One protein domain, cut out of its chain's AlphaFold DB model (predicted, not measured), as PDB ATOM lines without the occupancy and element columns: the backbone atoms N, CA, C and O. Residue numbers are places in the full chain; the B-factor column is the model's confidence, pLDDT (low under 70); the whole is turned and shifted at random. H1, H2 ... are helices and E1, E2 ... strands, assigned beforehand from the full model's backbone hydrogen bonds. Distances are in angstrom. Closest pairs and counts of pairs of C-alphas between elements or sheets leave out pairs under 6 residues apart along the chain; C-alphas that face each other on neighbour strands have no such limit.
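This is residues 197 to 239 and 262 to 284 of the 658 residues of an uncharacterized protein of Spodoptera exigua (UniProt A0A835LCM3). A long two-stranded antiparallel ribbon, E1 beside E2, makes much of the longest axis, and the helix H1 with the short helix H2 makes the end of the model away from the ribbon's cut tip. After E2 the last stretch, residues 273 to 284, has no named element and runs on from the ribbon toward this helical end. The printed part has 66 residues, with two named helices and two named strands in the order H1, H2, E1, E2; the sheet's order is E1 - E2, and the class is mixed, helices and strands. The whole is only just loose, close to extended, with a radius of gyration of the C-alphas of 16.0 A, and its C-alphas span 47 by 26 by 19 A.

The strands E1, residues 227 to 235, and E2, residues 263 to 272, are antiparallel neighbours, with 160 degrees between their N-to-C directions. The C-alphas of Phe 227 and Cys 272 face each other at 4.5 A, and those of Phe 235 and Cys 263 face each other at 4.4 A. Across the pair, N 228 and O 271 are within hydrogen-bond range at 2.8 A, and so are N 264 and O 234 at 2.9 A. H1, residues 197 to 213, is apart from E1 and from E2. H2, residues 218 to 221, is apart from E2. H1 and H2 are close but not clearly touching, and their closest C-alphas, those of Phe 211 and Val 219, are 8.0 A apart. In H1 every O i to N i+4 pair is within hydrogen-bond range; H2 is too short for any such pair, and its one O i to N i+3 pair is not within range.

E1 runs 25.6 A from its first to its last C-alpha, beginning at C-alpha 227 (74.515, 138.856, 69.567). E2 is 26.6 A long and ends at C-alpha 272 (77.593, 141.157, 71.987). H1, 24.3 A long, begins with C-alpha 197 at (85.197, 118.958, 68.248). H2 measures 5.0 A from C-alpha 218 to C-alpha 221.

The two C-alphas farthest apart, those of Asn 215 and Lys 239, are 50.4 A from each other. Residues 240 to 261 are cut out and not printed; across the cut, C-alphas 239 and 262 are 12.5 A apart. The link from E1 to E2 runs across this cut, while the links from H1 to H2 and from H2 to E1 are tight. The mean pLDDT of the printed part is 81.3, and confidence is low, under 70, at residue 238 and residues 268 to 274.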
ATOM      1  N   GLU A 197      84.439 117.841  68.831       84.81
ATOM      2  CA  GLU A 197      85.197 118.958  68.248       84.81
ATOM      3  C   GLU A 197      84.871 119.134  66.761       84.81
ATOM      4  O   GLU A 197      84.607 120.241  66.295       84.81
ATOM      5  N   GLU A 198      84.795 118.021  66.036       85.56
ATOM      6  CA  GLU A 198      84.511 117.953  64.605       85.56
ATOM      7  C   GLU A 198      83.104 118.483  64.305       85.56
ATOM      8  O   GLU A 198      82.914 119.217  63.338       85.56
ATOM      9  N   ALA A 199      82.121 118.181  65.164       84.31
ATOM     10  CA  ALA A 199      80.759 118.695  65.038       84.31
ATOM     11  C   ALA A 199      80.692 120.227  65.200       84.31
ATOM     12  O   ALA A 199      79.950 120.889  64.469       84.31
ATOM     13  N   VAL A 200      81.486 120.792  66.119       87.00
ATOM     14  CA  VAL A 200      81.589 122.247  66.323       87.00
ATOM     15  C   VAL A 200      82.346 122.903  65.168       87.00
ATOM     16  O   VAL A 200      81.842 123.864  64.596       87.00
ATOM     17  N   ARG A 201      83.504 122.367  64.760       89.81
ATOM     18  CA  ARG A 201      84.270 122.872  63.604       89.81
ATOM     19  C   ARG A 201      83.425 122.853  62.327       89.81
ATOM     20  O   ARG A 201      83.332 123.859  61.635       89.81
ATOM     21  N   ALA A 202      82.699 121.764  62.068       88.62
ATOM     22  CA  ALA A 202      81.781 121.673  60.935       88.62
ATOM     23  C   ALA A 202      80.602 122.664  61.018       88.62
ATOM     24  O   ALA A 202      80.081 123.066  59.979       88.62
ATOM     25  N   TRP A 203      80.166 123.071  62.219       89.75
ATOM     26  CA  TRP A 203      79.185 124.150  62.380       89.75
ATOM     27  C   TRP A 203      79.786 125.515  62.026       89.75
ATOM     28  O   TRP A 203      79.202 126.206  61.195       89.75
ATOM     29  N   PHE A 204      80.972 125.860  62.544       89.75
ATOM     30  CA  PHE A 204      81.668 127.104  62.173       89.75
ATOM     31  C   PHE A 204      81.906 127.196  60.661       89.75
ATOM     32  O   PHE A 204      81.623 128.233  60.071       89.75
ATOM     33  N   ASN A 205      82.330 126.105  60.017       89.81
ATOM     34  CA  ASN A 205      82.540 126.078  58.568       89.81
ATOM     35  C   ASN A 205      81.234 126.334  57.790       89.81
ATOM     36  O   ASN A 205      81.233 127.121  56.851       89.81
ATOM     37  N   ARG A 206      80.103 125.730  58.199       89.56
ATOM     38  CA  ARG A 206      78.791 126.003  57.574       89.56
ATOM     39  C   ARG A 206      78.340 127.450  57.768       89.56
ATOM     40  O   ARG A 206      77.755 128.017  56.853       89.56
ATOM     41  N   VAL A 207      78.606 128.037  58.937       89.00
ATOM     42  CA  VAL A 207      78.325 129.454  59.205       89.00
ATOM     43  C   VAL A 207      79.185 130.342  58.300       89.00
ATOM     44  O   VAL A 207      78.631 131.177  57.594       89.00
ATOM     45  N   HIS A 208      80.501 130.114  58.240       88.56
ATOM     46  CA  HIS A 208      81.410 130.876  57.377       88.56
ATOM     47  C   HIS A 208      80.977 130.825  55.909       88.56
ATOM     48  O   HIS A 208      80.742 131.871  55.315       88.56
ATOM     49  N   SER A 209      80.778 129.626  55.347       89.50
ATOM     50  CA  SER A 209      80.360 129.478  53.947       89.50
ATOM     51  C   SER A 209      78.990 130.100  53.654       89.50
ATOM     52  O   SER A 209      78.761 130.536  52.532       89.50
ATOM     53  N   TYR A 210      78.083 130.189  54.634       90.31
ATOM     54  CA  TYR A 210      76.824 130.920  54.470       90.31
ATOM     55  C   TYR A 210      77.045 132.441  54.404       90.31
ATOM     56  O   TYR A 210      76.504 133.094  53.513       90.31
ATOM     57  N   PHE A 211      77.853 133.017  55.302       88.81
ATOM     58  CA  PHE A 211      78.177 134.450  55.258       88.81
ATOM     59  C   PHE A 211      78.994 134.820  54.005       88.81
ATOM     60  O   PHE A 211      78.735 135.851  53.391       88.81
ATOM     61  N   GLU A 212      79.897 133.944  53.568       88.81
ATOM     62  CA  GLU A 212      80.671 134.040  52.325       88.81
ATOM     63  C   GLU A 212      79.768 134.044  51.079       88.81
ATOM     64  O   GLU A 212      79.807 134.991  50.298       88.81
ATOM     65  N   GLN A 213      78.868 133.061  50.937       91.06
ATOM     66  CA  GLN A 213      77.920 132.971  49.812       91.06
ATOM     67  C   GLN A 213      76.967 134.170  49.701       91.06
ATOM     68  O   GLN A 213      76.475 134.460  48.612       91.06
ATOM     69  N   ASN A 214      76.700 134.869  50.809       89.50
ATOM     70  CA  ASN A 214      75.844 136.056  50.839       89.50
ATOM     71  C   ASN A 214      76.630 137.384  50.793       89.50
ATOM     72  O   ASN A 214      76.001 138.439  50.766       89.50
ATOM     73  N   ASN A 215      77.969 137.357  50.743       87.31
ATOM     74  CA  ASN A 215      78.856 138.532  50.826       87.31
ATOM     75  C   ASN A 215      78.687 139.362  52.121       87.31
ATOM     76  O   ASN A 215      78.703 140.588  52.091       87.31
ATOM     77  N   LEU A 216      78.521 138.685  53.264       86.19
ATOM     78  CA  LEU A 216      78.253 139.273  54.590       86.19
ATOM     79  C   LEU A 216      79.355 138.953  55.626       86.19
ATOM     80  O   LEU A 216      79.092 138.894  56.828       86.19
ATOM     81  N   LEU A 217      80.589 138.689  55.183       83.06
ATOM     82  CA  LEU A 217      81.705 138.319  56.072       83.06
ATOM     83  C   LEU A 217      82.080 139.427  57.076       83.06
ATOM     84  O   LEU A 217      82.535 139.117  58.175       83.06
ATOM     85  N   ASP A 218      81.790 140.690  56.761       83.25
ATOM     86  CA  ASP A 218      81.977 141.841  57.654       83.25
ATOM     87  C   ASP A 218      81.153 141.739  58.956       83.25
ATOM     88  O   ASP A 218      81.504 142.334  59.976       83.25
ATOM     89  N   VAL A 219      80.084 140.933  58.963       82.56
ATOM     90  CA  VAL A 219      79.299 140.606  60.166       82.56
ATOM     91  C   VAL A 219      80.065 139.699  61.139       82.56
ATOM     92  O   VAL A 219      79.784 139.725  62.335       82.56
ATOM     93  N   LEU A 220      81.038 138.916  60.659       79.81
ATOM     94  CA  LEU A 220      81.883 138.049  61.492       79.81
ATOM     95  C   LEU A 220      83.149 138.765  61.998       79.81
ATOM     96  O   LEU A 220      83.703 138.386  63.034       79.81
ATOM     97  N   GLU A 221      83.584 139.810  61.292       80.06
ATOM     98  CA  GLU A 221      84.714 140.669  61.668       80.06
ATOM     99  C   GLU A 221      84.345 141.720  62.731       80.06
ATOM    100  O   GLU A 221      85.211 142.147  63.497       80.06
ATOM    101  N   ASP A 222      83.066 142.106  62.815       81.00
ATOM    102  CA  ASP A 222      82.544 143.096  63.763       81.00
ATOM    103  C   ASP A 222      81.758 142.433  64.922       81.00
ATOM    104  O   ASP A 222      80.557 142.153  64.797       81.00
ATOM    105  N   PRO A 223      82.377 142.221  66.102       77.75
ATOM    106  CA  PRO A 223      81.723 141.570  67.236       77.75
ATOM    107  C   PRO A 223      80.594 142.406  67.856       77.75
ATOM    108  O   PRO A 223      79.864 141.886  68.701       77.75
ATOM    109  N   SER A 224      80.406 143.672  67.453       80.56
ATOM    110  CA  SER A 224      79.242 144.469  67.864       80.56
ATOM    111  C   SER A 224      77.945 144.040  67.169       80.56
ATOM    112  O   SER A 224      76.866 144.384  67.649       80.56
ATOM    113  N   ARG A 225      78.032 143.255  66.083       81.19
ATOM    114  CA  ARG A 225      76.881 142.754  65.310       81.19
ATOM    115  C   ARG A 225      76.451 141.337  65.690       81.19
ATOM    116  O   ARG A 225      75.321 140.942  65.402       81.19
ATOM    117  N   ILE A 226      77.334 140.566  66.326       81.38
ATOM    118  CA  ILE A 226      77.069 139.178  66.723       81.38
ATOM    119  C   ILE A 226      76.486 139.165  68.136       81.38
ATOM    120  O   ILE A 226      77.207 139.371  69.112       81.38
ATOM    121  N   PHE A 227      75.194 138.874  68.270       81.69
ATOM    122  CA  PHE A 227      74.515 138.856  69.567       81.69
ATOM    123  C   PHE A 227      74.166 137.442  70.038       81.69
ATOM    124  O   PHE A 227      73.549 136.665  69.312       81.69
ATOM    125  N   ASN A 228      74.493 137.131  71.293       81.75
ATOM    126  CA  ASN A 228      74.002 135.940  71.982       81.75
ATOM    127  C   ASN A 228      72.639 136.214  72.646       81.75
ATOM    128  O   ASN A 228      72.408 137.311  73.156       81.75
ATOM    129  N   CYS A 229      71.764 135.207  72.668       81.38
ATOM    130  CA  CYS A 229      70.406 135.271  73.212       81.38
ATOM    131  C   CYS A 229      70.032 133.888  73.784       81.38
ATOM    132  O   CYS A 229      70.183 132.888  73.084       81.38
ATOM    133  N   ASP A 230      69.594 133.811  75.047       80.62
ATOM    134  CA  ASP A 230      69.313 132.542  75.751       80.62
ATOM    135  C   ASP A 230      68.126 132.685  76.731       80.62
ATOM    136  O   ASP A 230      67.865 133.765  77.278       80.62
ATOM    137  N   GLU A 231      67.395 131.593  76.963       84.31
ATOM    138  CA  GLU A 231      66.190 131.572  77.800       84.31
ATOM    139  C   GLU A 231      66.538 131.271  79.268       84.31
ATOM    140  O   GLU A 231      66.925 130.163  79.643       84.31
ATOM    141  N   THR A 232      66.350 132.258  80.146       81.25
ATOM    142  CA  THR A 232      66.613 132.121  81.584       81.25
ATOM    143  C   THR A 232      65.324 131.832  82.357       81.25
ATOM    144  O   THR A 232      64.443 132.683  82.472       81.25
ATOM    145  N   GLY A 233      65.214 130.628  82.929       82.69
ATOM    146  CA  GLY A 233      64.070 130.211  83.748       82.69
ATOM    147  C   GLY A 233      64.182 130.593  85.229       82.69
ATOM    148  O   GLY A 233      64.989 130.023  85.968       82.69
ATOM    149  N   PHE A 234      63.315 131.496  85.688       81.44
ATOM    150  CA  PHE A 234      63.188 131.926  87.080       81.44
ATOM    151  C   PHE A 234      62.017 131.222  87.783       81.44
ATOM    152  O   PHE A 234      60.844 131.535  87.576       81.44
ATOM    153  N   PHE A 235      62.329 130.289  88.683       82.69
ATOM    154  CA  PHE A 235      61.329 129.619  89.521       82.69
ATOM    155  C   PHE A 235      60.757 130.583  90.572       82.69
ATOM    156  O   PHE A 235      61.469 130.980  91.499       82.69
ATOM    157  N   LEU A 236      59.463 130.907  90.479       79.50
ATOM    158  CA  LEU A 236      58.793 131.856  91.382       79.50
ATOM    159  C   LEU A 236      58.557 131.284  92.794       79.50
ATOM    160  O   LEU A 236      58.227 132.025  93.721       79.50
ATOM    161  N   CYS A 237      58.786 129.981  92.982       76.50
ATOM    162  CA  CYS A 237      58.873 129.315  94.278       76.50
ATOM    163  C   CYS A 237      60.314 128.802  94.527       76.50
ATOM    164  O   CYS A 237      60.650 127.675  94.141       76.50
ATOM    165  N   PRO A 238      61.198 129.579  95.185       69.75
ATOM    166  CA  PRO A 238      62.558 129.135  95.487       69.75
ATOM    167  C   PRO A 238      62.565 127.980  96.500       69.75
ATOM    168  O   PRO A 238      61.792 127.953  97.460       69.75
ATOM    169  N   LYS A 239      63.485 127.022  96.319       71.25
ATOM    170  CA  LYS A 239      63.609 125.839  97.190       71.25
ATOM    171  C   LYS A 239      63.837 126.256  98.648       71.25
ATOM    172  O   LYS A 239      64.800 126.953  98.962       71.25
ATOM    173  N   GLU A 262      55.149 127.434  89.088       78.44
ATOM    174  CA  GLU A 262      55.264 128.685  88.338       78.44
ATOM    175  C   GLU A 262      56.739 129.019  88.073       78.44
ATOM    176  O   GLU A 262      57.543 129.243  88.985       78.44
ATOM    177  N   CYS A 263      57.090 129.043  86.790       81.81
ATOM    178  CA  CYS A 263      58.388 129.454  86.281       81.81
ATOM    179  C   CYS A 263      58.160 130.610  85.309       81.81
ATOM    180  O   CYS A 263      57.456 130.444  84.314       81.81
ATOM    181  N   LEU A 264      58.744 131.766  85.606       83.94
ATOM    182  CA  LEU A 264      58.849 132.869  84.665       83.94
ATOM    183  C   LEU A 264      60.097 132.615  83.821       83.94
ATOM    184  O   LEU A 264      61.206 132.738  84.339       83.94
ATOM    185  N   THR A 265      59.948 132.254  82.549       83.50
ATOM    186  CA  THR A 265      61.086 132.317  81.631       83.50
ATOM    187  C   THR A 265      61.219 133.728  81.073       83.50
ATOM    188  O   THR A 265      60.233 134.409  80.793       83.50
ATOM    189  N   VAL A 266      62.461 134.195  80.982       83.12
ATOM    190  CA  VAL A 266      62.825 135.482  80.391       83.12
ATOM    191  C   VAL A 266      63.853 135.195  79.313       83.12
ATOM    192  O   VAL A 266      64.919 134.649  79.602       83.12
ATOM    193  N   LEU A 267      63.539 135.568  78.076       80.62
ATOM    194  CA  LEU A 267      64.535 135.648  77.018       80.62
ATOM    195  C   LEU A 267      65.424 136.853  77.339       80.62
ATOM    196  O   LEU A 267      64.988 137.999  77.205       80.62
ATOM    197  N   ASN A 268      66.626 136.605  77.860       63.06
ATOM    198  CA  ASN A 268      67.519 137.694  78.241       63.06
ATOM    199  C   ASN A 268      68.101 138.334  76.977       63.06
ATOM    200  O   ASN A 268      68.536 137.638  76.061       63.06
ATOM    201  N   GLY A 269      68.068 139.667  76.941       63.69
ATOM    202  CA  GLY A 269      68.359 140.444  75.743       63.69
ATOM    203  C   GLY A 269      69.777 140.267  75.200       63.69
ATOM    204  O   GLY A 269      70.720 139.974  75.934       63.69
ATOM    205  N   PHE A 270      69.881 140.505  73.896       65.00
ATOM    206  CA  PHE A 270      71.087 140.486  73.077       65.00
ATOM    207  C   PHE A 270      72.330 141.073  73.773       65.00
ATOM    208  O   PHE A 270      72.414 142.279  73.997       65.00
ATOM    209  N   GLN A 271      73.327 140.227  74.049       66.19
ATOM    210  CA  GLN A 271      74.672 140.656  74.447       66.19
ATOM    211  C   GLN A 271      75.655 140.375  73.305       66.19
ATOM    212  O   GLN A 271      75.657 139.265  72.771       66.19
ATOM    213  N   CYS A 272      76.507 141.347  72.955       67.31
ATOM    214  CA  CYS A 272      77.593 141.157  71.987       67.31
ATOM    215  C   CYS A 272      78.444 139.938  72.376       67.31
ATOM    216  O   CYS A 272      78.783 139.763  73.553       67.31
ATOM    217  N   CYS A 273      78.749 139.060  71.423       66.44
ATOM    218  CA  CYS A 273      79.317 137.760  71.750       66.44
ATOM    219  C   CYS A 273      80.761 137.896  72.266       66.44
ATOM    220  O   CYS A 273      81.591 138.603  71.701       66.44
ATOM    221  N   GLY A 274      81.082 137.181  73.347       66.38
ATOM    222  CA  GLY A 274      82.429 137.167  73.933       66.38
ATOM    223  C   GLY A 274      83.444 136.297  73.179       66.38
ATOM    224  O   GLY A 274      84.462 135.933  73.763       66.38
ATOM    225  N   LEU A 275      83.146 135.901  71.935       71.88
ATOM    226  CA  LEU A 275      83.976 135.032  71.100       71.88
ATOM    227  C   LEU A 275      84.492 135.832  69.900       71.88
ATOM    228  O   LEU A 275      83.878 135.839  68.836       71.88
ATOM    229  N   TYR A 276      85.622 136.510  70.094       74.56
ATOM    230  CA  TYR A 276      86.280 137.300  69.060       74.56
ATOM    231  C   TYR A 276      87.783 136.967  68.983       74.56
ATOM    232  O   TYR A 276      88.425 136.938  70.037       74.56
ATOM    233  N   PRO A 277      88.365 136.753  67.783       78.62
ATOM    234  CA  PRO A 277      87.698 136.633  66.477       78.62
ATOM    235  C   PRO A 277      86.688 135.475  66.410       78.62
ATOM    236  O   PRO A 277      86.855 134.460  67.093       78.62
ATOM    237  N   PHE A 278      85.640 135.604  65.595       80.19
ATOM    238  CA  PHE A 278      84.633 134.552  65.462       80.19
ATOM    239  C   PHE A 278      85.177 133.389  64.615       80.19
ATOM    240  O   PHE A 278      85.198 133.446  63.389       80.19
ATOM    241  N   GLY A 279      85.634 132.321  65.268       81.25
ATOM    242  CA  GLY A 279      86.206 131.161  64.584       81.25
ATOM    243  C   GLY A 279      86.418 129.959  65.508       81.25
ATOM    244  O   GLY A 279      86.417 130.119  66.733       81.25
ATOM    245  N   PRO A 280      86.604 128.752  64.941       83.81
ATOM    246  CA  PRO A 280      86.665 127.511  65.709       83.81
ATOM    247  C   PRO A 280      87.860 127.458  66.667       83.81
ATOM    248  O   PRO A 280      87.711 127.010  67.796       83.81
ATOM    249  N   ASP A 281      89.031 127.959  66.277       84.81
ATOM    250  CA  ASP A 281      90.245 127.849  67.102       84.81
ATOM    251  C   ASP A 281      90.263 128.791  68.319       84.81
ATOM    252  O   ASP A 281      91.020 128.574  69.263       84.81
ATOM    253  N   ASN A 282      89.355 129.773  68.364       82.25
ATOM    254  CA  ASN A 282      89.118 130.609  69.546       82.25
ATOM    255  C   ASN A 282      88.158 129.946  70.557       82.25
ATOM    256  O   ASN A 282      87.914 130.476  71.644       82.25
ATOM    257  N   VAL A 283      87.610 128.769  70.233       83.06
ATOM    258  CA  VAL A 283      86.732 127.997  71.116       83.06
ATOM    259  C   VAL A 283      87.562 127.191  72.115       83.06
ATOM    260  O   VAL A 283      88.373 126.343  71.754       83.06
ATOM    261  N   ASN A 284      87.309 127.381  73.412       80.81
ATOM    262  CA  ASN A 284      87.970 126.584  74.445       80.81
ATOM    263  C   ASN A 284      87.352 125.174  74.549       80.81
ATOM    264  O   ASN A 284      86.471 124.911  75.375       80.81
TER     265      ASN A 284